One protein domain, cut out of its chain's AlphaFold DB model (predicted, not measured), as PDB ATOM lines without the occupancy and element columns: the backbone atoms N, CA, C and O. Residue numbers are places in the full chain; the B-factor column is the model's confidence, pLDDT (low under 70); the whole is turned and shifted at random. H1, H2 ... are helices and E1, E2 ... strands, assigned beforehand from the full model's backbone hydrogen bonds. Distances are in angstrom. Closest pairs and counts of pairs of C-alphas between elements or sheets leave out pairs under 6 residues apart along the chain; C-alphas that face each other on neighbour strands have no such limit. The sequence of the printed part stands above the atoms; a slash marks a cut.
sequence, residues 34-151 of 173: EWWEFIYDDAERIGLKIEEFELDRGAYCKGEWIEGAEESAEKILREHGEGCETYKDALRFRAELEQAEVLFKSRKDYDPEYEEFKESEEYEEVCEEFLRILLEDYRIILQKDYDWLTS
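Overview. This is residues 34 to 151 of the 173 residues of an uncharacterized protein of viral metagenome (UniProt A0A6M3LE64). What does the model look like at first sight? Two long helices, H3 and H4, lie side by side and run opposite ways along a rod; the short helix H2 packs at a slant on residues 86 to 94 of H3, while the hairpin E1 E2 packs on H4 and H1 lies near both. Residues 106 to 114, in the region where the chain turns from H3 toward H4, stick out at one end. What are the parts and the size? The printed part has 118 residues with four named helices and two named strands in the order H1 E1 E2 H2 H3 H4, mostly helix, and its two-stranded sheet is antiparallel. It is only just loose, close to compact, with a radius of gyration of the C-alphas of 16.5 A and spans of 58 by 28 by 19 A.

Along the chain. What comes first? H1 holds residues 37 to 45, from C-alpha 37 at (24.686, 94.336, 109.862), and measures 12.3 A. Strand E1 holds residues 48 to 54, 17.4 A, and strand E2 residues 60 to 65, 16.7 A. Which helices follow? H2 holds residues 69 to 79, 15.3 A, and H3 residues 85 to 106, 31.3 A, from C-alpha 85 at (22.247, 74.336, 109.170). H4, residues 121 to 149, measures 41.7 A and ends with C-alpha 149 at (18.216, 91.901, 98.033).

Arrangement. What does the hub touch? H4 is the hub and touches H3, the closest C-alphas being those of Phe 93 and Phe 130, 6.2 A, at a shallow tilt of 6 degrees, opposite ways, as a helical hairpin. H4 only just touches H1, with 3 pairs of C-alphas within 8 A, the closest Ile 39 and Leu 142, 7.2 A, and only just touches H2, also with 3 pairs, the closest Ala 69 and Cys 127, 5.6 A. How does H2 stand to H3? They touch, the closest C-alphas being those of Ala 73 and Ala 90, 4.9 A, at a steep tilt of 38 degrees, opposite ways; H2, H3 and H4 form an up and down bundle, each running against the one before it. How do the strands pair? E1 and E2 are an antiparallel hairpin, with N 51 and O 62 at 2.8 A and N 62 and O 52 at 2.8 A within hydrogen-bond range. The C-alphas of Cys 61 and Arg 139, 5.3 A apart, are the closest of E2 and H4; in the four helices every O i to N i+4 pair is within hydrogen-bond range.

Size, cuts and confidence. How large is it? The two C-alphas farthest apart are those of Glu 113 and Ser 151, 59.3 A. Which link is long, and is there a cut? The link from H3 to H4, 14 residues, is long and the others are tight; the printed part has no cut. Is confidence low anywhere? The mean pLDDT of the printed part is 97.2, and no printed residue is under 70.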
ATOM      1  N   GLU A  34      25.170  98.942 104.710       95.44
ATOM      2  CA  GLU A  34      25.625  97.807 105.528       95.44
ATOM      3  C   GLU A  34      24.510  96.760 105.722       95.44
ATOM      4  O   GLU A  34      24.102  96.452 106.836       95.44
ATOM      5  N   TRP A  35      23.984  96.210 104.625       96.81
ATOM      6  CA  TRP A  35      22.881  95.241 104.622       96.81
ATOM      7  C   TRP A  35      23.181  93.987 105.460       96.81
ATOM      8  O   TRP A  35      22.273  93.368 106.009       96.81
ATOM      9  N   TRP A  36      24.465  93.658 105.617       96.75
ATOM     10  CA  TRP A  36      24.958  92.539 106.416       96.75
ATOM     11  C   TRP A  36      24.927  92.774 107.935       96.75
ATOM     12  O   TRP A  36      25.200  91.829 108.674       96.75
ATOM     13  N   GLU A  37      24.624  93.983 108.428       97.06
ATOM     14  CA  GLU A  37      24.686  94.336 109.862       97.06
ATOM     15  C   GLU A  37      23.919  93.332 110.737       97.06
ATOM     16  O   GLU A  37      24.463  92.808 111.706       97.06
ATOM     17  N   PHE A  38      22.701  92.950 110.343       96.00
ATOM     18  CA  PHE A  38      21.896  91.992 111.111       96.00
ATOM     19  C   PHE A  38      22.497  90.582 111.175       96.00
ATOM     20  O   PHE A  38      22.252  89.857 112.138       96.00
ATOM     21  N   ILE A  39      23.274  90.186 110.165       97.88
ATOM     22  CA  ILE A  39      23.952  88.885 110.134       97.88
ATOM     23  C   ILE A  39      25.185  88.915 111.046       97.88
ATOM     24  O   ILE A  39      25.473  87.933 111.727       97.88
ATOM     25  N   TYR A  40      25.883  90.052 111.109       98.12
ATOM     26  CA  TYR A  40      26.973  90.262 112.063       98.12
ATOM     27  C   TYR A  40      26.460  90.287 113.505       98.12
ATOM     28  O   TYR A  40      27.046  89.632 114.363       98.12
ATOM     29  N   ASP A  41      25.341  90.968 113.755       97.81
ATOM     30  CA  ASP A  41      24.677  90.985 115.061       97.81
ATOM     31  C   ASP A  41      24.278  89.575 115.524       97.81
ATOM     32  O   ASP A  41      24.398  89.246 116.705       97.81
ATOM     33  N   ASP A  42      23.775  88.740 114.611       97.56
ATOM     34  CA  ASP A  42      23.439  87.341 114.891       97.56
ATOM     35  C   ASP A  42      24.686  86.525 115.267       97.56
ATOM     36  O   ASP A  42      24.704  85.882 116.320       97.56
ATOM     37  N   ALA A  43      25.756  86.633 114.472       98.06
ATOM     38  CA  ALA A  43      27.036  85.989 114.759       98.06
ATOM     39  C   ALA A  43      27.600  86.415 116.126       98.06
ATOM     40  O   ALA A  43      27.974  85.565 116.942       98.06
ATOM     41  N   GLU A  44      27.598  87.716 116.429       98.06
ATOM     42  CA  GLU A  44      28.131  88.236 117.691       98.06
ATOM     43  C   GLU A  44      27.328  87.718 118.892       98.06
ATOM     44  O   GLU A  44      27.910  87.320 119.908       98.06
ATOM     45  N   ARG A  45      25.994  87.636 118.775       97.56
ATOM     46  CA  ARG A  45      25.131  87.088 119.838       97.56
ATOM     47  C   ARG A  45      25.500  85.659 120.183       97.56
ATOM     48  O   ARG A  45      25.580  85.339 121.375       97.56
ATOM     49  N   ILE A  46      25.784  84.838 119.172       97.81
ATOM     50  CA  ILE A  46      26.222  83.458 119.375       97.81
ATOM     51  C   ILE A  46      27.706  83.328 119.720       97.81
ATOM     52  O   ILE A  46      28.157  82.214 119.926       97.81
ATOM     53  N   GLY A  47      28.447  84.425 119.898       98.06
ATOM     54  CA  GLY A  47      29.850  84.385 120.322       98.06
ATOM     55  C   GLY A  47      30.849  84.197 119.179       98.06
ATOM     56  O   GLY A  47      31.985  83.794 119.434       98.06
ATOM     57  N   LEU A  48      30.459  84.512 117.943       98.50
ATOM     58  CA  LEU A  48      31.307  84.505 116.753       98.50
ATOM     59  C   LEU A  48      31.518  85.938 116.254       98.50
ATOM     60  O   LEU A  48      30.569  86.690 116.057       98.50
ATOM     61  N   LYS A  49      32.763  86.315 115.977       98.44
ATOM     62  CA  LYS A  49      33.084  87.575 115.307       98.44
ATOM     63  C   LYS A  49      33.384  87.294 113.845       98.44
ATOM     64  O   LYS A  49      34.396  86.671 113.542       98.44
ATOM     65  N   ILE A  50      32.542  87.790 112.943       98.50
ATOM     66  CA  ILE A  50      32.876  87.857 111.516       98.50
ATOM     67  C   ILE A  50      33.811  89.055 111.309       98.50
ATOM     68  O   ILE A  50      33.552  90.151 111.801       98.50
ATOM     69  N   GLU A  51      34.927  88.841 110.618       97.88
ATOM     70  CA  GLU A  51      35.934  89.874 110.348       97.88
ATOM     71  C   GLU A  51      35.839  90.423 108.929       97.88
ATOM     72  O   GLU A  51      35.962  91.628 108.715       97.88
ATOM     73  N   GLU A  52      35.644  89.535 107.959       97.38
ATOM     74  CA  GLU A  52      35.519  89.888 106.551       97.38
ATOM     75  C   GLU A  52      34.792  88.788 105.779       97.38
ATOM     76  O   GLU A  52      34.857  87.605 106.124       97.38
ATOM     77  N   PHE A  53      34.138  89.172 104.688       97.81
ATOM     78  CA  PHE A  53      33.563  88.236 103.732       97.81
ATOM     79  C   PHE A  53      33.727  88.754 102.301       97.81
ATOM     80  O   PHE A  53      33.894  89.949 102.064       97.81
ATOM     81  N   GLU A  54      33.652  87.834 101.348       96.94
ATOM     82  CA  GLU A  54      33.574  88.093  99.911       96.94
ATOM     83  C   GLU A  54      32.525  87.142  99.327       96.94
ATOM     84  O   GLU A  54      32.474  85.973  99.719       96.94
ATOM     85  N   LEU A  55      31.692  87.629  98.407       95.62
ATOM     86  CA  LEU A  55      30.573  86.866  97.832       95.62
ATOM     87  C   LEU A  55      30.731  86.600  96.331       95.62
ATOM     88  O   LEU A  55      30.059  85.722  95.796       95.62
ATOM     89  N   ASP A  56      31.628  87.306  95.636       91.88
ATOM     90  CA  ASP A  56      31.889  87.042  94.218       91.88
ATOM     91  C   ASP A  56      32.866  85.851  94.043       91.88
ATOM     92  O   ASP A  56      32.853  84.845  94.765       91.88
ATOM     93  N   ARG A  57      33.731  85.904  93.027       89.19
ATOM     94  CA  ARG A  57      34.664  84.831  92.699       89.19
ATOM     95  C   ARG A  57      35.637  84.573  93.838       89.19
ATOM     96  O   ARG A  57      36.530  85.370  94.105       89.19
ATOM     97  N   GLY A  58      35.540  83.365  94.382       90.50
ATOM     98  CA  GLY A  58      36.348  82.938  95.516       90.50
ATOM     99  C   GLY A  58      35.694  83.262  96.852       90.50
ATOM    100  O   GLY A  58      36.428  83.506  97.797       90.50
ATOM    101  N   ALA A  59      34.357  83.273  96.904       94.94
ATOM    102  CA  ALA A  59      33.581  83.584  98.092       94.94
ATOM    103  C   ALA A  59      34.116  82.914  99.367       94.94
ATOM    104  O   ALA A  59      34.424  81.718  99.381       94.94
ATOM    105  N   TYR A  60      34.193  83.694 100.439       97.44
ATOM    106  CA  TYR A  60      34.657  83.256 101.748       97.44
ATOM    107  C   TYR A  60      34.011  84.093 102.851       97.44
ATOM    108  O   TYR A  60      33.532  85.198 102.615       97.44
ATOM    109  N   CYS A  61      34.049  83.569 104.072       98.31
ATOM    110  CA  CYS A  61      33.781  84.305 105.299       98.31
ATOM    111  C   CYS A  61      34.906  83.970 106.282       98.31
ATOM    112  O   CYS A  61      35.282  82.802 106.412       98.31
ATOM    113  N   LYS A  62      35.489  84.987 106.915       98.44
ATOM    114  CA  LYS A  62      36.504  84.828 107.957       98.44
ATOM    115  C   LYS A  62      35.982  85.376 109.263       98.44
ATOM    116  O   LYS A  62      35.271  86.378 109.292       98.44
ATOM    117  N   GLY A  63      36.392  84.729 110.337       98.19
ATOM    118  CA  GLY A  63      36.020  85.119 111.674       98.19
ATOM    119  C   GLY A  63      36.757  84.315 112.722       98.19
ATOM    120  O   GLY A  63      37.506  83.387 112.412       98.19
ATOM    121  N   GLU A  64      36.519  84.690 113.966       98.38
ATOM    122  CA  GLU A  64      37.124  84.094 115.147       98.38
ATOM    123  C   GLU A  64      36.093  83.987 116.273       98.38
ATOM    124  O   GLU A  64      35.076  84.688 116.292       98.38
ATOM    125  N   TRP A  65      36.355  83.105 117.232       98.31
ATOM    126  CA  TRP A  65      35.517  82.980 118.417       98.31
ATOM    127  C   TRP A  65      35.695  84.172 119.360       98.31
ATOM    128  O   TRP A  65      36.814  84.574 119.668       98.31
ATOM    129  N   ILE A  66      34.581  84.682 119.882       97.88
ATOM    130  CA  ILE A  66      34.548  85.632 121.002       97.88
ATOM    131  C   ILE A  66      34.530  84.865 122.326       97.88
ATOM    132  O   ILE A  66      35.273  85.200 123.246       97.88
ATOM    133  N   GLU A  67      33.670  83.844 122.427       94.00
ATOM    134  CA  GLU A  67      33.436  83.108 123.680       94.00
ATOM    135  C   GLU A  67      33.961  81.668 123.671       94.00
ATOM    136  O   GLU A  67      34.127  81.097 124.741       94.00
ATOM    137  N   GLY A  68      34.283  81.114 122.498       97.19
ATOM    138  CA  GLY A  68      34.751  79.735 122.332       97.19
ATOM    139  C   GLY A  68      33.746  78.851 121.591       97.19
ATOM    140  O   GLY A  68      32.577  79.207 121.429       97.19
ATOM    141  N   ALA A  69      34.216  77.705 121.100       98.25
ATOM    142  CA  ALA A  69      33.415  76.787 120.291       98.25
ATOM    143  C   ALA A  69      32.244  76.162 121.077       98.25
ATOM    144  O   ALA A  69      31.120  76.115 120.575       98.25
ATOM    145  N   GLU A  70      32.483  75.717 122.315       98.31
ATOM    146  CA  GLU A  70      31.463  75.097 123.175       98.31
ATOM    147  C   GLU A  70      30.350  76.083 123.546       98.31
ATOM    148  O   GLU A  70      29.172  75.802 123.314       98.31
ATOM    149  N   GLU A  71      30.717  77.259 124.056       98.38
ATOM    150  CA  GLU A  71      29.789  78.323 124.437       98.38
ATOM    151  C   GLU A  71      28.949  78.776 123.240       98.38
ATOM    152  O   GLU A  71      27.727  78.936 123.349       98.38
ATOM    153  N   SER A  72      29.585  78.925 122.074       98.44
ATOM    154  CA  SER A  72      28.888  79.321 120.850       98.44
ATOM    155  C   SER A  72      27.910  78.247 120.383       98.44
ATOM    156  O   SER A  72      26.764  78.553 120.049       98.44
ATOM    157  N   ALA A  73      28.300  76.969 120.438       98.56
ATOM    158  CA  ALA A  73      27.404  75.859 120.127       98.56
ATOM    159  C   ALA A  73      26.189  75.820 121.068       98.56
ATOM    160  O   ALA A  73      25.064  75.610 120.614       98.56
ATOM    161  N   GLU A  74      26.371  76.059 122.370       98.31
ATOM    162  CA  GLU A  74      25.256  76.119 123.323       98.31
ATOM    163  C   GLU A  74      24.273  77.251 123.009       98.31
ATOM    164  O   GLU A  74      23.054  77.047 123.065       98.31
ATOM    165  N   LYS A  75      24.781  78.435 122.655       98.44
ATOM    166  CA  LYS A  75      23.943  79.570 122.255       98.44
ATOM    167  C   LYS A  75      23.187  79.291 120.962       98.44
ATOM    168  O   LYS A  75      21.975  79.501 120.931       98.44
ATOM    169  N   ILE A  76      23.857  78.737 119.951       98.38
ATOM    170  CA  ILE A  76      23.226  78.320 118.690       98.38
ATOM    171  C   ILE A  76      22.071  77.354 118.971       98.38
ATOM    172  O   ILE A  76      20.959  77.569 118.496       98.38
ATOM    173  N   LEU A  77      22.285  76.330 119.801       98.12
ATOM    174  CA  LEU A  77      21.246  75.345 120.129       98.12
ATOM    175  C   LEU A  77      20.072  75.923 120.934       98.12
ATOM    176  O   LEU A  77      19.006  75.313 121.009       98.12
ATOM    177  N   ARG A  78      20.255  77.078 121.573       97.44
ATOM    178  CA  ARG A  78      19.200  77.771 122.316       97.44
ATOM    179  C   ARG A  78      18.416  78.744 121.440       97.44
ATOM    180  O   ARG A  78      17.223  78.932 121.673       97.44
ATOM    181  N   GLU A  79      19.097  79.408 120.515       95.38
ATOM    182  CA  GLU A  79      18.582  80.589 119.819       95.38
ATOM    183  C   GLU A  79      18.205  80.300 118.367       95.38
ATOM    184  O   GLU A  79      17.195  80.816 117.884       95.38
ATOM    185  N   HIS A  80      18.963  79.445 117.678       96.38
ATOM    186  CA  HIS A  80      18.690  79.104 116.289       96.38
ATOM    187  C   HIS A  80      17.591  78.043 116.196       96.38
ATOM    188  O   HIS A  80      17.444  77.167 117.049       96.38
ATOM    189  N   GLY A  81      16.800  78.108 115.124       96.00
ATOM    190  CA  GLY A  81      15.764  77.112 114.865       96.00
ATOM    191  C   GLY A  81      16.358  75.762 114.458       96.00
ATOM    192  O   GLY A  81      17.316  75.711 113.693       96.00
ATOM    193  N   GLU A  82      15.720  74.662 114.869       95.50
ATOM    194  CA  GLU A  82      16.165  73.284 114.570       95.50
ATOM    195  C   GLU A  82      16.311  72.976 113.064       95.50
ATOM    196  O   GLU A  82      16.973  72.019 112.665       95.50
ATOM    197  N   GLY A  83      15.665  73.775 112.208       95.56
ATOM    198  CA  GLY A  83      15.759  73.660 110.755       95.56
ATOM    199  C   GLY A  83      17.024  74.273 110.143       95.56
ATOM    200  O   GLY A  83      17.339  73.933 109.002       95.56
ATOM    201  N   CYS A  84      17.731  75.147 110.866       95.56
ATOM    202  CA  CYS A  84      18.918  75.847 110.376       95.56
ATOM    203  C   CYS A  84      20.131  74.907 110.287       95.56
ATOM    204  O   CYS A  84      20.291  74.019 111.123       95.56
ATOM    205  N   GLU A  85      21.000  75.112 109.293       97.88
ATOM    206  CA  GLU A  85      22.247  74.336 109.170       97.88
ATOM    207  C   GLU A  85      23.179  74.597 110.358       97.88
ATOM    208  O   GLU A  85      23.609  73.643 110.997       97.88
ATOM    209  N   THR A  86      23.300  75.855 110.790       98.06
ATOM    210  CA  THR A  86      24.051  76.244 111.996       98.06
ATOM    211  C   THR A  86      23.651  75.436 113.238       98.06
ATOM    212  O   THR A  86      24.507  74.976 113.991       98.06
ATOM    213  N   TYR A  87      22.350  75.187 113.437       98.50
ATOM    214  CA  TYR A  87      21.846  74.363 114.541       98.50
ATOM    215  C   TYR A  87      22.271  72.894 114.416       98.50
ATOM    216  O   TYR A  87      22.713  72.274 115.387       98.50
ATOM    217  N   LYS A  88      22.143  72.316 113.217       98.56
ATOM    218  CA  LYS A  88      22.549  70.926 112.947       98.56
ATOM    219  C   LYS A  88      24.053  70.751 113.118       98.56
ATOM    220  O   LYS A  88      24.499  69.719 113.613       98.56
ATOM    221  N   ASP A  89      24.812  71.772 112.757       98.44
ATOM    222  CA  ASP A  89      26.265  71.765 112.800       98.44
ATOM    223  C   ASP A  89      26.773  71.919 114.232       98.44
ATOM    224  O   ASP A  89      27.674  71.183 114.627       98.44
ATOM    225  N   ALA A  90      26.094  72.710 115.068       98.62
ATOM    226  CA  ALA A  90      26.324  72.726 116.513       98.62
ATOM    227  C   ALA A  90      26.005  71.371 117.183       98.62
ATOM    228  O   ALA A  90      26.743  70.925 118.064       98.62
ATOM    229  N   LEU A  91      24.938  70.672 116.763       98.50
ATOM    230  CA  LEU A  91      24.655  69.312 117.250       98.50
ATOM    231  C   LEU A  91      25.755  68.322 116.853       98.50
ATOM    232  O   LEU A  91      26.159  67.493 117.672       98.50
ATOM    233  N   ARG A  92      26.221  68.395 115.602       98.62
ATOM    234  CA  ARG A  92      27.292  67.537 115.094       98.62
ATOM    235  C   ARG A  92      28.596  67.790 115.843       98.62
ATOM    236  O   ARG A  92      29.174  66.830 116.341       98.62
ATOM    237  N   PHE A  93      28.977  69.054 116.015       98.62
ATOM    238  CA  PHE A  93      30.146  69.450 116.797       98.62
ATOM    239  C   PHE A  93      30.112  68.858 118.210       98.62
ATOM    240  O   PHE A  93      31.085  68.250 118.638       98.62
ATOM    241  N   ARG A  94      28.975  68.930 118.921       98.44
ATOM    242  CA  ARG A  94      28.864  68.324 120.260       98.44
ATOM    243  C   ARG A  94      29.118  66.817 120.262       98.44
ATOM    244  O   ARG A  94      29.754  66.313 121.182       98.44
ATOM    245  N   ALA A  95      28.606  66.106 119.260       98.44
ATOM    246  CA  ALA A  95      28.813  64.667 119.139       98.44
ATOM    247  C   ALA A  95      30.273  64.323 118.796       98.44
ATOM    248  O   ALA A  95      30.827  63.374 119.351       98.44
ATOM    249  N   GLU A  96      30.900  65.099 117.911       98.56
ATOM    250  CA  GLU A  96      32.312  64.954 117.541       98.56
ATOM    251  C   GLU A  96      33.233  65.257 118.727       98.56
ATOM    252  O   GLU A  96      34.162  64.493 118.990       98.56
ATOM    253  N   LEU A  97      32.921  66.296 119.504       98.19
ATOM    254  CA  LEU A  97      33.657  66.672 120.707       98.19
ATOM    255  C   LEU A  97      33.574  65.584 121.787       98.19
ATOM    256  O   LEU A  97      34.601  65.178 122.330       98.19
ATOM    257  N   GLU A  98      32.375  65.052 122.057       98.19
ATOM    258  CA  GLU A  98      32.188  63.935 122.995       98.19
ATOM    259  C   GLU A  98      32.967  62.692 122.535       98.19
ATOM    260  O   GLU A  98      33.628  62.021 123.333       98.19
ATOM    261  N   GLN A  99      32.932  62.388 121.236       98.25
ATOM    262  CA  GLN A  99      33.671  61.263 120.677       98.25
ATOM    263  C   GLN A  99      35.188  61.450 120.813       98.25
ATOM    264  O   GLN A  99      35.883  60.504 121.198       98.25
ATOM    265  N   ALA A 100      35.700  62.644 120.507       97.81
ATOM    266  CA  ALA A 100      37.113  62.979 120.634       97.81
ATOM    267  C   ALA A 100      37.578  62.866 122.094       97.81
ATOM    268  O   ALA A 100      38.589  62.216 122.360       97.81
ATOM    269  N   GLU A 101      36.790  63.368 123.048       97.88
ATOM    270  CA  GLU A 101      37.095  63.267 124.477       97.88
ATOM    271  C   GLU A 101      37.154  61.805 124.952       97.88
ATOM    272  O   GLU A 101      38.064  61.405 125.687       97.88
ATOM    273  N   VAL A 102      36.204  60.973 124.509       97.88
ATOM    274  CA  VAL A 102      36.188  59.537 124.826       97.88
ATOM    275  C   VAL A 102      37.424  58.837 124.263       97.88
ATOM    276  O   VAL A 102      38.047  58.036 124.965       97.88
ATOM    277  N   LEU A 103      37.797  59.129 123.013       97.00
ATOM    278  CA  LEU A 103      38.976  58.538 122.380       97.00
ATOM    279  C   LEU A 103      40.263  58.969 123.088       97.00
ATOM    280  O   LEU A 103      41.069  58.100 123.431       97.00
ATOM    281  N   PHE A 104      40.408  60.260 123.384       96.44
ATOM    282  CA  PHE A 104      41.540  60.836 124.109       96.44
ATOM    283  C   PHE A 104      41.759  60.151 125.464       96.44
ATOM    284  O   PHE A 104      42.846  59.645 125.750       96.44
ATOM    285  N   LYS A 105      40.692  60.009 126.261       95.62
ATOM    286  CA  LYS A 105      40.740  59.349 127.579       95.62
ATOM    287  C   LYS A 105      40.922  57.832 127.505       95.62
ATOM    288  O   LYS A 105      41.218  57.194 128.515       95.62
ATOM    289  N   SER A 106      40.716  57.233 126.331       95.44
ATOM    290  CA  SER A 106      40.913  55.797 126.097       95.44
ATOM    291  C   SER A 106      42.340  55.433 125.671       95.44
ATOM    292  O   SER A 106      42.665  54.240 125.602       95.44
ATOM    293  N   ARG A 107      43.197  56.429 125.391       95.38
ATOM    294  CA  ARG A 107      44.609  56.209 125.056       95.38
ATOM    295  C   ARG A 107      45.300  55.461 126.198       95.38
ATOM    296  O   ARG A 107      45.020  55.669 127.374       95.38
ATOM    297  N   LYS A 108      46.193  54.533 125.853       92.75
ATOM    298  CA  LYS A 108      46.825  53.631 126.836       92.75
ATOM    299  C   LYS A 108      47.733  54.381 127.820       92.75
ATOM    300  O   LYS A 108      47.963  53.907 128.928       92.75
ATOM    301  N   ASP A 109      48.296  55.478 127.351       93.12
ATOM    302  CA  ASP A 109      49.241  56.368 128.004       93.12
ATOM    303  C   ASP A 109      48.586  57.599 128.639       93.12
ATOM    304  O   ASP A 109      49.295  58.350 129.292       93.12
ATOM    305  N   TYR A 110      47.262  57.757 128.520       92.88
ATOM    306  CA  TYR A 110      46.529  58.855 129.150       92.88
ATOM    307  C   TYR A 110      46.702  58.843 130.674       92.88
ATOM    308  O   TYR A 110      46.376  57.855 131.345       92.88
ATOM    309  N   ASP A 111      47.166  59.969 131.214       94.00
ATOM    310  CA  ASP A 111      47.274  60.215 132.648       94.00
ATOM    311  C   ASP A 111      46.441  61.450 133.050       94.00
ATOM    312  O   ASP A 111      46.834  62.579 132.749       94.00
ATOM    313  N   PRO A 112      45.312  61.278 133.766       93.06
ATOM    314  CA  PRO A 112      44.442  62.387 134.157       93.06
ATOM    315  C   PRO A 112      45.083  63.362 135.160       93.06
ATOM    316  O   PRO A 112      44.478  64.390 135.456       93.06
ATOM    317  N   GLU A 113      46.246  63.044 135.743       95.50
ATOM    318  CA  GLU A 113      46.987  63.983 136.596       95.50
ATOM    319  C   GLU A 113      47.736  65.046 135.773       95.50
ATOM    320  O   GLU A 113      47.974  66.146 136.276       95.50
ATOM    321  N   TYR A 114      48.084  64.740 134.517       92.50
ATOM    322  CA  TYR A 114      48.953  65.579 133.682       92.50
ATOM    323  C   TYR A 114      48.358  65.956 132.321       92.50
ATOM    324  O   TYR A 114      48.912  66.832 131.661       92.50
ATOM    325  N   GLU A 115      47.272  65.312 131.891       94.62
ATOM    326  CA  GLU A 115      46.648  65.542 130.589       94.62
ATOM    327  C   GLU A 115      45.180  65.957 130.733       94.62
ATOM    328  O   GLU A 115      44.368  65.247 131.330       94.62
ATOM    329  N   GLU A 116      44.825  67.081 130.111       96.12
ATOM    330  CA  GLU A 116      43.452  67.565 129.981       96.12
ATOM    331  C   GLU A 116      43.045  67.580 128.505       96.12
ATOM    332  O   GLU A 116      43.782  68.066 127.653       96.12
ATOM    333  N   PHE A 117      41.852  67.061 128.198       96.00
ATOM    334  CA  PHE A 117      41.356  67.013 126.819       96.00
ATOM    335  C   PHE A 117      41.259  68.409 126.192       96.00
ATOM    336  O   PHE A 117      41.658  68.584 125.051       96.00
ATOM    337  N   LYS A 118      40.809  69.422 126.945       96.38
ATOM    338  CA  LYS A 118      40.699  70.806 126.452       96.38
ATOM    339  C   LYS A 118      42.043  71.453 126.097       96.38
ATOM    340  O   LYS A 118      42.060  72.472 125.419       96.38
ATOM    341  N   GLU A 119      43.154  70.879 126.556       96.50
ATOM    342  CA  GLU A 119      44.511  71.329 126.226       96.50
ATOM    343  C   GLU A 119      45.153  70.480 125.110       96.50
ATOM    344  O   GLU A 119      46.348  70.616 124.843       96.50
ATOM    345  N   SER A 120      44.394  69.579 124.474       96.38
ATOM    346  CA  SER A 120      44.909  68.652 123.468       96.38
ATOM    347  C   SER A 120      44.708  69.132 122.029       96.38
ATOM    348  O   SER A 120      43.776  69.878 121.727       96.38
ATOM    349  N   GLU A 121      45.563  68.645 121.121       96.75
ATOM    350  CA  GLU A 121      45.438  68.896 119.677       96.75
ATOM    351  C   GLU A 121      44.085  68.388 119.146       96.75
ATOM    352  O   GLU A 121      43.463  69.043 118.322       96.75
ATOM    353  N   GLU A 122      43.568  67.266 119.667       97.31
ATOM    354  CA  GLU A 122      42.262  66.736 119.258       97.31
ATOM    355  C   GLU A 122      41.092  67.672 119.607       97.31
ATOM    356  O   GLU A 122      40.115  67.734 118.862       97.31
ATOM    357  N   TYR A 123      41.164  68.397 120.729       98.31
ATOM    358  CA  TYR A 123      40.160  69.407 121.071       98.31
ATOM    359  C   TYR A 123      40.253  70.618 120.139       98.31
ATOM    360  O   TYR A 123      39.228  71.087 119.635       98.31
ATOM    361  N   GLU A 124      41.473  71.099 119.882       98.25
ATOM    362  CA  GLU A 124      41.726  72.223 118.976       98.25
ATOM    363  C   GLU A 124      41.244  71.908 117.553       98.25
ATOM    364  O   GLU A 124      40.467  72.683 116.999       98.25
ATOM    365  N   GLU A 125      41.573  70.730 117.012       98.38
ATOM    366  CA  GLU A 125      41.143  70.283 115.679       98.38
ATOM    367  C   GLU A 125      39.613  70.286 115.522       98.38
ATOM    368  O   GLU A 125      39.087  70.773 114.517       98.38
ATOM    369  N   VAL A 126      38.878  69.776 116.518       98.50
ATOM    370  CA  VAL A 126      37.405  69.750 116.482       98.50
ATOM    371  C   VAL A 126      36.826  71.168 116.571       98.50
ATOM    372  O   VAL A 126      35.854  71.487 115.881       98.50
ATOM    373  N   CYS A 127      37.426  72.046 117.378       98.56
ATOM    374  CA  CYS A 127      36.999  73.442 117.507       98.56
ATOM    375  C   CYS A 127      37.282  74.272 116.243       98.56
ATOM    376  O   CYS A 127      36.447  75.091 115.847       98.56
ATOM    377  N   GLU A 128      38.438  74.072 115.607       98.50
ATOM    378  CA  GLU A 128      38.815  74.735 114.354       98.50
ATOM    379  C   GLU A 128      37.931  74.285 113.189       98.50
ATOM    380  O   GLU A 128      37.465  75.109 112.397       98.50
ATOM    381  N   GLU A 129      37.649  72.983 113.099       98.75
ATOM    382  CA  GLU A 129      36.752  72.446 112.081       98.75
ATOM    383  C   GLU A 129      35.331  72.995 112.258       98.75
ATOM    384  O   GLU A 129      34.705  73.413 111.278       98.75
ATOM    385  N   PHE A 130      34.842  73.091 113.500       98.81
ATOM    386  CA  PHE A 130      33.548  73.715 113.774       98.81
ATOM    387  C   PHE A 130      33.516  75.194 113.379       98.81
ATOM    388  O   PHE A 130      32.558  75.622 112.739       98.81
ATOM    389  N   LEU A 131      34.571  75.962 113.678       98.81
ATOM    390  CA  LEU A 131      34.673  77.361 113.247       98.81
ATOM    391  C   LEU A 131      34.602  77.478 111.722       98.81
ATOM    392  O   LEU A 131      33.838  78.281 111.191       98.81
ATOM    393  N   ARG A 132      35.370  76.649 111.007       98.75
ATOM    394  CA  ARG A 132      35.408  76.637 109.540       98.75
ATOM    395  C   ARG A 132      34.037  76.341 108.939       98.75
ATOM    396  O   ARG A 132      33.641  76.978 107.965       98.75
ATOM    397  N   ILE A 133      33.335  75.366 109.506       98.69
ATOM    398  CA  ILE A 133      31.982  74.985 109.103       98.69
ATOM    399  C   ILE A 133      31.005  76.134 109.364       98.69
ATOM    400  O   ILE A 133      30.275  76.532 108.461       98.69
ATOM    401  N   LEU A 134      31.033  76.711 110.567       98.56
ATOM    402  CA  LEU A 134      30.109  77.774 110.942       98.56
ATOM    403  C   LEU A 134      30.317  79.035 110.090       98.56
ATOM    404  O   LEU A 134      29.352  79.667 109.667       98.56
ATOM    405  N   LEU A 135      31.566  79.385 109.774       98.75
ATOM    406  CA  LEU A 135      31.868  80.492 108.865       98.75
ATOM    407  C   LEU A 135      31.339  80.240 107.448       98.75
ATOM    408  O   LEU A 135      30.855  81.173 106.808       98.75
ATOM    409  N   GLU A 136      31.377  78.998 106.962       98.56
ATOM    410  CA  GLU A 136      30.765  78.645 105.678       98.56
ATOM    411  C   GLU A 136      29.235  78.765 105.724       98.56
ATOM    412  O   GLU A 136      28.639  79.288 104.781       98.56
ATOM    413  N   ASP A 137      28.595  78.380 106.830       98.44
ATOM    414  CA  ASP A 137      27.160  78.607 107.023       98.44
ATOM    415  C   ASP A 137      26.816  80.101 106.969       98.44
ATOM    416  O   ASP A 137      25.899  80.500 106.242       98.44
ATOM    417  N   TYR A 138      27.580  80.951 107.664       98.56
ATOM    418  CA  TYR A 138      27.394  82.404 107.603       98.56
ATOM    419  C   TYR A 138      27.655  82.967 106.205       98.56
ATOM    420  O   TYR A 138      26.892  83.815 105.743       98.56
ATOM    421  N   ARG A 139      28.656  82.460 105.474       98.50
ATOM    422  CA  ARG A 139      28.876  82.820 104.062       98.50
ATOM    423  C   ARG A 139      27.652  82.492 103.204       98.50
ATOM    424  O   ARG A 139      27.271  83.280 102.343       98.50
ATOM    425  N   ILE A 140      27.029  81.332 103.423       98.19
ATOM    426  CA  ILE A 140      25.814  80.920 102.705       98.19
ATOM    427  C   ILE A 140      24.630  81.821 103.073       98.19
ATOM    428  O   ILE A 140      23.842  82.159 102.188       98.19
ATOM    429  N   ILE A 141      24.489  82.202 104.345       98.12
ATOM    430  CA  ILE A 141      23.448  83.134 104.801       98.12
ATOM    431  C   ILE A 141      23.633  84.499 104.125       98.12
ATOM    432  O   ILE A 141      22.695  84.980 103.493       98.12
ATOM    433  N   LEU A 142      24.850  85.054 104.163       98.44
ATOM    434  CA  LEU A 142      25.213  86.306 103.492       98.44
ATOM    435  C   LEU A 142      24.913  86.252 101.990       98.44
ATOM    436  O   LEU A 142      24.308  87.172 101.450       98.44
ATOM    437  N   GLN A 143      25.283  85.158 101.318       98.06
ATOM    438  CA  GLN A 143      25.009  84.997  99.890       98.06
ATOM    439  C   GLN A 143      23.510  84.997  99.590       98.06
ATOM    440  O   GLN A 143      23.069  85.668  98.664       98.06
ATOM    441  N   LYS A 144      22.721  84.237 100.358       97.75
ATOM    442  CA  LYS A 144      21.272  84.141 100.139       97.75
ATOM    443  C   LYS A 144      20.580  85.483 100.331       97.75
ATOM    444  O   LYS A 144      19.660  85.788  99.579       97.75
ATOM    445  N   ASP A 145      21.011  86.250 101.326       97.62
ATOM    446  CA  ASP A 145      20.448  87.567 101.593       97.62
ATOM    447  C   ASP A 145      20.833  88.558 100.487       97.62
ATOM    448  O   ASP A 145      19.964  89.215  99.923       97.62
ATOM    449  N   TYR A 146      22.098  88.558 100.052       97.62
ATOM    450  CA  TYR A 146      22.543  89.342  98.897       97.62
ATOM    451  C   TYR A 146      21.768  89.000  97.612       97.62
ATOM    452  O   TYR A 146      21.291  89.895  96.909       97.62
ATOM    453  N   ASP A 147      21.605  87.708  97.306       97.25
ATOM    454  CA  ASP A 147      20.872  87.232  96.126       97.25
ATOM    455  C   ASP A 147      19.401  87.669  96.164       97.25
ATOM    456  O   ASP A 147      18.825  88.020  95.133       97.25
ATOM    457  N   TRP A 148      18.786  87.665  97.350       97.50
ATOM    458  CA  TRP A 148      17.428  88.162  97.538       97.50
ATOM    459  C   TRP A 148      17.357  89.679  97.363       97.50
ATOM    460  O   TRP A 148      16.558  90.157  96.559       97.50
ATOM    461  N   LEU A 149      18.210  90.436  98.056       97.44
ATOM    462  CA  LEU A 149      18.216  91.901  98.033       97.44
ATOM    463  C   LEU A 149      18.473  92.459  96.628       97.44
ATOM    464  O   LEU A 149      17.917  93.499  96.271       97.44
ATOM    465  N   THR A 150      19.266  91.754  95.819       96.44
ATOM    466  CA  THR A 150      19.573  92.118  94.424       96.44
ATOM    467  C   THR A 150      18.636  91.472  93.395       96.44
ATOM    468  O   THR A 150      18.803  91.672  92.189       96.44
ATOM    469  N   SER A 151      17.627  90.715  93.840       97.06
ATOM    470  CA  SER A 151      16.612  90.140  92.955       97.06
ATOM    471  C   SER A 151      15.683  91.212  92.379       97.06
ATOM    472  O   SER A 151      15.417  92.240  93.004       97.06
TER     473      SER A 151